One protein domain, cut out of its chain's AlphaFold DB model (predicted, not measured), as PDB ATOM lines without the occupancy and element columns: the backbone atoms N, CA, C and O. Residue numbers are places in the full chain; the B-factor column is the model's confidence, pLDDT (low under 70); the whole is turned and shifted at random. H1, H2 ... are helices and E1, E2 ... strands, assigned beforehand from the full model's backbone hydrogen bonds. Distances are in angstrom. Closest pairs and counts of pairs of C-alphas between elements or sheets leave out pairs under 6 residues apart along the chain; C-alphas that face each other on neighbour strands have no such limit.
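AT A GLANCE: This is residues 4 to 60 of the 546 residues of the protein "SET domain-containing protein" of Aspergillus wentii DTO 134E9 (UniProt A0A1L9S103). A long hairpin of two antiparallel strands, E1 and E2, runs along the longest axis, and a smaller helical hairpin, H1 and H2, lies off to one side of it in a loosely built whole. After E2 the last residues fold back, and residues 58 to 59 pair with residues 50 to 51 of E2. The printed part has 57 residues with two named helices and then two named strands, in the order H1, H2, E1, E2, and its class is mixed, helices and strands. It is loose, with a radius of gyration of the C-alphas of 12.8 A, and elongated, spanning 38 by 24 by 18 A.

HOW THE PARTS SIT: H1, residues 4 to 10, and H2, residues 16 to 25, form a helical hairpin over a tight link. They touch, closest at the C-alphas of Ser 8 and Phe 16, 5.5 A apart, and run opposite ways at a shallow tilt of 31 degrees. Every O i to N i+4 pair is within hydrogen-bond range in H1, and 5 of 6 are in H2. E1, residues 32 to 38, and E2, residues 45 to 52, form a hairpin of antiparallel neighbours, their directions at 158 degrees. N 33 and O 51, 2.8 A apart, and N 48 and O 35, 2.8 A apart, are within hydrogen-bond range. H1 is apart from E1 and from E2, and H2 is apart from E2. The short pairing of residues 58 to 59 with 50 to 51 is antiparallel.

IN THESE COORDINATES: H1 begins at C-alpha 4, (1.432, -51.840, -22.803), and is 9.8 A long. H2 measures 14.8 A. E1 begins at C-alpha 32, (3.879, -40.917, -26.622), and measures 19.7 A. E2 measures 20.7 A and ends at C-alpha 52, (1.434, -41.635, -22.843).

THE WHOLE: The C-alphas farthest apart are those of Gln 28 and Asp 41, 39.1 A. The printed part has no cut, and no link is long. Mean pLDDT of the printed part is 71.7; residues 21 to 30, 40 to 44, 54 to 56 and 60 are under 70.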
ATOM      1  N   ILE A   4       0.239 -51.333 -22.105       70.81
ATOM      2  CA  ILE A   4       1.432 -51.840 -22.803       70.81
ATOM      3  C   ILE A   4       1.511 -53.375 -22.762       70.81
ATOM      4  O   ILE A   4       1.882 -53.990 -23.756       70.81
ATOM      5  N   SER A   5       1.124 -54.005 -21.648       71.94
ATOM      6  CA  SER A   5       1.047 -55.470 -21.541       71.94
ATOM      7  C   SER A   5      -0.056 -56.042 -22.431       71.94
ATOM      8  O   SER A   5       0.142 -57.074 -23.051       71.94
ATOM      9  N   GLN A   6      -1.195 -55.354 -22.551       77.06
ATOM     10  CA  GLN A   6      -2.272 -55.787 -23.449       77.06
ATOM     11  C   GLN A   6      -1.866 -55.657 -24.925       77.06
ATOM     12  O   GLN A   6      -2.192 -56.520 -25.732       77.06
ATOM     13  N   LEU A   7      -1.112 -54.610 -25.279       75.38
ATOM     14  CA  LEU A   7      -0.546 -54.456 -26.623       75.38
ATOM     15  C   LEU A   7       0.524 -55.508 -26.935       75.38
ATOM     16  O   LEU A   7       0.564 -56.002 -28.055       75.38
ATOM     17  N   SER A   8       1.350 -55.880 -25.954       80.06
ATOM     18  CA  SER A   8       2.310 -56.987 -26.068       80.06
ATOM     19  C   SER A   8       1.616 -58.289 -26.485       80.06
ATOM     20  O   SER A   8       2.104 -58.985 -27.376       80.06
ATOM     21  N   ASP A   9       0.456 -58.579 -25.887       80.38
ATOM     22  CA  ASP A   9      -0.341 -59.766 -26.203       80.38
ATOM     23  C   ASP A   9      -0.999 -59.658 -27.591       80.38
ATOM     24  O   ASP A   9      -0.942 -60.603 -28.376       80.38
ATOM     25  N   ILE A  10      -1.565 -58.494 -27.940       78.44
ATOM     26  CA  ILE A  10      -2.187 -58.247 -29.257       78.44
ATOM     27  C   ILE A  10      -1.162 -58.353 -30.395       78.44
ATOM     28  O   ILE A  10      -1.466 -58.899 -31.454       78.44
ATOM     29  N   PHE A  11       0.052 -57.839 -30.189       76.44
ATOM     30  CA  PHE A  11       1.131 -57.890 -31.177       76.44
ATOM     31  C   PHE A  11       1.913 -59.207 -31.154       76.44
ATOM     32  O   PHE A  11       2.820 -59.377 -31.968       76.44
ATOM     33  N   ASN A  12       1.583 -60.119 -30.233       79.38
ATOM     34  CA  ASN A  12       2.308 -61.365 -29.995       79.38
ATOM     35  C   ASN A  12       3.831 -61.140 -29.854       79.38
ATOM     36  O   ASN A  12       4.643 -61.890 -30.395       79.38
ATOM     37  N   ASN A  13       4.215 -60.059 -29.164       79.94
ATOM     38  CA  ASN A  13       5.603 -59.625 -29.001       79.94
ATOM     39  C   ASN A  13       5.926 -59.439 -27.508       79.94
ATOM     40  O   ASN A  13       5.687 -58.353 -26.976       79.94
ATOM     41  N   PRO A  14       6.501 -60.452 -26.834       79.56
ATOM     42  CA  PRO A  14       6.758 -60.418 -25.392       79.56
ATOM     43  C   PRO A  14       7.849 -59.414 -24.983       79.56
ATOM     44  O   PRO A  14       7.908 -59.012 -23.821       79.56
ATOM     45  N   ASP A  15       8.680 -58.965 -25.929       80.00
ATOM     46  CA  ASP A  15       9.737 -57.973 -25.703       80.00
ATOM     47  C   ASP A  15       9.237 -56.529 -25.864       80.00
ATOM     48  O   ASP A  15       9.972 -55.565 -25.629       80.00
ATOM     49  N   PHE A  16       7.975 -56.335 -26.247       78.44
ATOM     50  CA  PHE A  16       7.410 -55.006 -26.464       78.44
ATOM     51  C   PHE A  16       7.503 -54.088 -25.224       78.44
ATOM     52  O   PHE A  16       7.930 -52.936 -25.363       78.44
ATOM     53  N   PRO A  17       7.211 -54.547 -23.988       76.88
ATOM     54  CA  PRO A  17       7.317 -53.692 -22.804       76.88
ATOM     55  C   PRO A  17       8.756 -53.244 -22.499       76.88
ATOM     56  O   PRO A  17       8.976 -52.104 -22.079       76.88
ATOM     57  N   SER A  18       9.749 -54.112 -22.725       74.25
ATOM     58  CA  SER A  18      11.160 -53.798 -22.471       74.25
ATOM     59  C   SER A  18      11.707 -52.815 -23.513       74.25
ATOM     60  O   SER A  18      12.392 -51.860 -23.137       74.25
ATOM     61  N   GLN A  19      11.310 -52.954 -24.783       75.94
ATOM     62  CA  GLN A  19      11.624 -52.010 -25.865       75.94
ATOM     63  C   GLN A  19      11.040 -50.613 -25.614       75.94
ATOM     64  O   GLN A  19      11.725 -49.609 -25.792       75.94
ATOM     65  N   VAL A  20       9.801 -50.520 -25.131       71.94
ATOM     66  CA  VAL A  20       9.187 -49.225 -24.793       71.94
ATOM     67  C   VAL A  20       9.890 -48.567 -23.595       71.94
ATOM     68  O   VAL A  20      10.107 -47.353 -23.578       71.94
ATOM     69  N   SER A  21      10.312 -49.362 -22.606       67.50
ATOM     70  CA  SER A  21      10.989 -48.856 -21.405       67.50
ATOM     71  C   SER A  21      12.401 -48.307 -21.659       67.50
ATOM     72  O   SER A  21      12.854 -47.423 -20.930       67.50
ATOM     73  N   SER A  22      13.109 -48.799 -22.681       69.25
ATOM     74  CA  SER A  22      14.433 -48.282 -23.057       69.25
ATOM     75  C   SER A  22      14.333 -46.925 -23.763       69.25
ATOM     76  O   SER A  22      15.191 -46.066 -23.567       69.25
ATOM     77  N   ILE A  23      13.241 -46.699 -24.501       65.06
ATOM     78  CA  ILE A  23      12.951 -45.448 -25.212       65.06
ATOM     79  C   ILE A  23      12.494 -44.345 -24.242       65.06
ATOM     80  O   ILE A  23      12.904 -43.192 -24.382       65.06
ATOM     81  N   SER A  24      11.699 -44.670 -23.214       61.00
ATOM     82  CA  SER A  24      11.289 -43.658 -22.222       61.00
ATOM     83  C   SER A  24      12.448 -43.191 -21.333       61.00
ATOM     84  O   SER A  24      12.458 -42.048 -20.886       61.00
ATOM     85  N   LYS A  25      13.468 -44.035 -21.117       60.00
ATOM     86  CA  LYS A  25      14.675 -43.680 -20.348       60.00
ATOM     87  C   LYS A  25      15.655 -42.784 -21.110       60.00
ATOM     88  O   LYS A  25      16.480 -42.136 -20.469       60.00
ATOM     89  N   SER A  26      15.594 -42.740 -22.443       57.62
ATOM     90  CA  SER A  26      16.510 -41.936 -23.270       57.62
ATOM     91  C   SER A  26      16.009 -40.513 -23.547       57.62
ATOM     92  O   SER A  26      16.736 -39.715 -24.137       57.62
ATOM     93  N   THR A  27      14.794 -40.166 -23.110       54.28
ATOM     94  CA  THR A  27      14.136 -38.893 -23.430       54.28
ATOM     95  C   THR A  27      13.812 -38.090 -22.161       54.28
ATOM     96  O   THR A  27      13.124 -38.562 -21.267       54.28
ATOM     97  N   GLN A  28      14.294 -36.841 -22.067       55.06
ATOM     98  CA  GLN A  28      13.970 -35.910 -20.961       55.06
ATOM     99  C   GLN A  28      12.572 -35.257 -21.096       55.06
ATOM    100  O   GLN A  28      12.207 -34.374 -20.319       55.06
ATOM    101  N   HIS A  29      11.775 -35.671 -22.084       58.34
ATOM    102  CA  HIS A  29      10.465 -35.106 -22.417       58.34
ATOM    103  C   HIS A  29       9.391 -36.204 -22.468       58.34
ATOM    104  O   HIS A  29       9.713 -37.366 -22.700       58.34
ATOM    105  N   ARG A  30       8.111 -35.845 -22.258       69.06
ATOM    106  CA  ARG A  30       6.982 -36.800 -22.323       69.06
ATOM    107  C   ARG A  30       6.942 -37.474 -23.696       69.06
ATOM    108  O   ARG A  30       6.770 -36.801 -24.709       69.06
ATOM    109  N   ALA A  31       7.089 -38.796 -23.707       72.56
ATOM    110  CA  ALA A  31       7.051 -39.621 -24.905       72.56
ATOM    111  C   ALA A  31       5.675 -40.284 -25.059       72.56
ATOM    112  O   ALA A  31       5.085 -40.750 -24.083       72.56
ATOM    113  N   TYR A  32       5.181 -40.346 -26.295       79.12
ATOM    114  CA  TYR A  32       3.879 -40.917 -26.622       79.12
ATOM    115  C   TYR A  32       4.027 -41.976 -27.716       79.12
ATOM    116  O   TYR A  32       4.724 -41.752 -28.705       79.12
ATOM    117  N   LEU A  33       3.352 -43.114 -27.561       78.50
ATOM    118  CA  LEU A  33       3.229 -44.129 -28.601       78.50
ATOM    119  C   LEU A  33       2.054 -43.765 -29.512       78.50
ATOM    120  O   LEU A  33       0.915 -43.719 -29.053       78.50
ATOM    121  N   ARG A  34       2.334 -43.500 -30.787       82.69
ATOM    122  CA  ARG A  34       1.325 -43.244 -31.821       82.69
ATOM    123  C   ARG A  34       0.818 -44.573 -32.388       82.69
ATOM    124  O   ARG A  34       1.634 -45.418 -32.743       82.69
ATOM    125  N   ILE A  35      -0.499 -44.740 -32.488       79.31
ATOM    126  CA  ILE A  35      -1.125 -45.937 -33.069       79.31
ATOM    127  C   ILE A  35      -1.840 -45.549 -34.358       79.31
ATOM    128  O   ILE A  35      -2.807 -44.790 -34.321       79.31
ATOM    129  N   ASP A  36      -1.399 -46.107 -35.480       80.50
ATOM    130  CA  ASP A  36      -2.047 -45.960 -36.782       80.50
ATOM    131  C   ASP A  36      -2.625 -47.312 -37.244       80.50
ATOM    132  O   ASP A  36      -2.073 -48.369 -36.937       80.50
ATOM    133  N   ALA A  37      -3.727 -47.284 -37.993       78.12
ATOM    134  CA  ALA A  37      -4.319 -48.451 -38.648       78.12
ATOM    135  C   ALA A  37      -4.415 -48.240 -40.161       78.12
ATOM    136  O   ALA A  37      -4.751 -47.153 -40.620       78.12
ATOM    137  N   SER A  38      -4.162 -49.288 -40.940       76.50
ATOM    138  CA  SER A  38      -4.324 -49.301 -42.399       76.50
ATOM    139  C   SER A  38      -5.009 -50.588 -42.837       76.50
ATOM    140  O   SER A  38      -4.739 -51.650 -42.275       76.50
ATOM    141  N   LEU A  39      -5.869 -50.507 -43.852       75.50
ATOM    142  CA  LEU A  39      -6.449 -51.683 -44.504       75.50
ATOM    143  C   LEU A  39      -5.494 -52.174 -45.598       75.50
ATOM    144  O   LEU A  39      -4.927 -51.371 -46.324       75.50
ATOM    145  N   THR A  40      -5.315 -53.487 -45.729       61.22
ATOM    146  CA  THR A  40      -4.297 -54.092 -46.613       61.22
ATOM    147  C   THR A  40      -4.487 -53.819 -48.109       61.22
ATOM    148  O   THR A  40      -3.524 -53.954 -48.852       61.22
ATOM    149  N   ASP A  41      -5.677 -53.380 -48.533       56.53
ATOM    150  CA  ASP A  41      -5.994 -53.034 -49.930       56.53
ATOM    151  C   ASP A  41      -6.109 -51.518 -50.194       56.53
ATOM    152  O   ASP A  41      -6.368 -51.112 -51.326       56.53
ATOM    153  N   ASP A  42      -5.909 -50.657 -49.187       50.88
ATOM    154  CA  ASP A  42      -5.987 -49.199 -49.350       50.88
ATOM    155  C   ASP A  42      -4.799 -48.517 -48.653       50.88
ATOM    156  O   ASP A  42      -4.528 -48.730 -47.475       50.88
ATOM    157  N   SER A  43      -4.076 -47.649 -49.363       59.91
ATOM    158  CA  SER A  43      -2.850 -46.986 -48.866       59.91
ATOM    159  C   SER A  43      -3.118 -45.871 -47.838       59.91
ATOM    160  O   SER A  43      -2.239 -45.066 -47.517       59.91
ATOM    161  N   ARG A  44      -4.339 -45.813 -47.295       61.41
ATOM    162  CA  ARG A  44      -4.773 -44.833 -46.297       61.41
ATOM    163  C   ARG A  44      -4.493 -45.356 -44.891       61.41
ATOM    164  O   ARG A  44      -4.982 -46.409 -44.491       61.41
ATOM    165  N   THR A  45      -3.723 -44.584 -44.133       72.62
ATOM    166  CA  THR A  45      -3.479 -44.802 -42.703       72.62
ATOM    167  C   THR A  45      -4.376 -43.876 -41.878       72.62
ATOM    168  O   THR A  45      -4.520 -42.694 -42.187       72.62
ATOM    169  N   PHE A  46      -4.990 -44.412 -40.827       76.06
ATOM    170  CA  PHE A  46      -5.853 -43.700 -39.888       76.06
ATOM    171  C   PHE A  46      -5.178 -43.660 -38.519       76.06
ATOM    172  O   PHE A  46      -4.865 -44.706 -37.953       76.06
ATOM    173  N   LEU A  47      -4.983 -42.465 -37.965       79.69
ATOM    174  CA  LEU A  47      -4.491 -42.304 -36.600       79.69
ATOM    175  C   LEU A  47      -5.596 -42.701 -35.610       79.69
ATOM    176  O   LEU A  47      -6.628 -42.037 -35.541       79.69
ATOM    177  N   LEU A  48      -5.363 -43.755 -34.830       75.12
ATOM    178  CA  LEU A  48      -6.289 -44.233 -33.800       75.12
ATOM    179  C   LEU A  48      -6.110 -43.505 -32.459       75.12
ATOM    180  O   LEU A  48      -7.069 -43.385 -31.700       75.12
ATOM    181  N   GLY A  49      -4.908 -43.002 -32.162       79.75
ATOM    182  CA  GLY A  49      -4.643 -42.201 -30.964       79.75
ATOM    183  C   GLY A  49      -3.207 -42.300 -30.456       79.75
ATOM    184  O   GLY A  49      -2.321 -42.833 -31.131       79.75
ATOM    185  N   TYR A  50      -2.988 -41.779 -29.247       81.31
ATOM    186  CA  TYR A  50      -1.693 -41.783 -28.570       81.31
ATOM    187  C   TYR A  50      -1.789 -42.454 -27.199       81.31
ATOM    188  O   TYR A  50      -2.793 -42.313 -26.504       81.31
ATOM    189  N   ILE A  51      -0.726 -43.132 -26.775       79.62
ATOM    190  CA  ILE A  51      -0.566 -43.625 -25.402       79.62
ATOM    191  C   ILE A  51       0.597 -42.883 -24.766       79.62
ATOM    192  O   ILE A  51       1.707 -42.908 -25.292       79.62
ATOM    193  N   ASP A  52       0.359 -42.238 -23.630       77.50
ATOM    194  CA  ASP A  52       1.434 -41.635 -22.843       77.50
ATOM    195  C   ASP A  52       2.288 -42.747 -22.225       77.50
ATOM    196  O   ASP A  52       1.802 -43.544 -21.421       77.50
ATOM    197  N   LEU A  53       3.568 -42.810 -22.597       72.25
ATOM    198  CA  LEU A  53       4.482 -43.866 -22.151       72.25
ATOM    199  C   LEU A  53       4.875 -43.742 -20.675       72.25
ATOM    200  O   LEU A  53       5.418 -44.691 -20.110       72.25
ATOM    201  N   HIS A  54       4.602 -42.600 -20.042       67.81
ATOM    202  CA  HIS A  54       4.854 -42.385 -18.623       67.81
ATOM    203  C   HIS A  54       3.674 -42.835 -17.751       67.81
ATOM    204  O   HIS A  54       3.882 -43.417 -16.691       67.81
ATOM    205  N   SER A  55       2.435 -42.588 -18.191       67.75
ATOM    206  CA  SER A  55       1.223 -42.939 -17.427       67.75
ATOM    207  C   SER A  55       0.526 -44.220 -17.899       67.75
ATOM    208  O   SER A  55      -0.306 -44.766 -17.175       67.75
ATOM    209  N   GLY A  56       0.845 -44.716 -19.099       65.88
ATOM    210  CA  GLY A  56       0.204 -45.879 -19.719       65.88
ATOM    211  C   GLY A  56      -1.262 -45.652 -20.107       65.88
ATOM    212  O   GLY A  56      -1.974 -46.624 -20.352       65.88
ATOM    213  N   GLN A  57      -1.719 -44.397 -20.124       71.75
ATOM    214  CA  GLN A  57      -3.100 -44.002 -20.408       71.75
ATOM    215  C   GLN A  57      -3.254 -43.542 -21.863       71.75
ATOM    216  O   GLN A  57      -2.334 -42.968 -22.452       71.75
ATOM    217  N   LEU A  58      -4.440 -43.775 -22.431       71.62
ATOM    218  CA  LEU A  58      -4.806 -43.284 -23.759       71.62
ATOM    219  C   LEU A  58      -5.041 -41.766 -23.703       71.62
ATOM    220  O   LEU A  58      -5.771 -41.277 -22.842       71.62
ATOM    221  N   VAL A  59      -4.454 -41.025 -24.636       73.81
ATOM    222  CA  VAL A  59      -4.622 -39.575 -24.770       73.81
ATOM    223  C   VAL A  59      -5.408 -39.294 -26.048       73.81
ATOM    224  O   VAL A  59      -4.982 -39.654 -27.145       73.81
ATOM    225  N   SER A  60      -6.577 -38.667 -25.897       59.62
ATOM    226  CA  SER A  60      -7.429 -38.258 -27.021       59.62
ATOM    227  C   SER A  60      -6.930 -36.950 -27.650       59.62
ATOM    228  O   SER A  60      -6.342 -36.119 -26.958       59.62
TER     229      SER A  60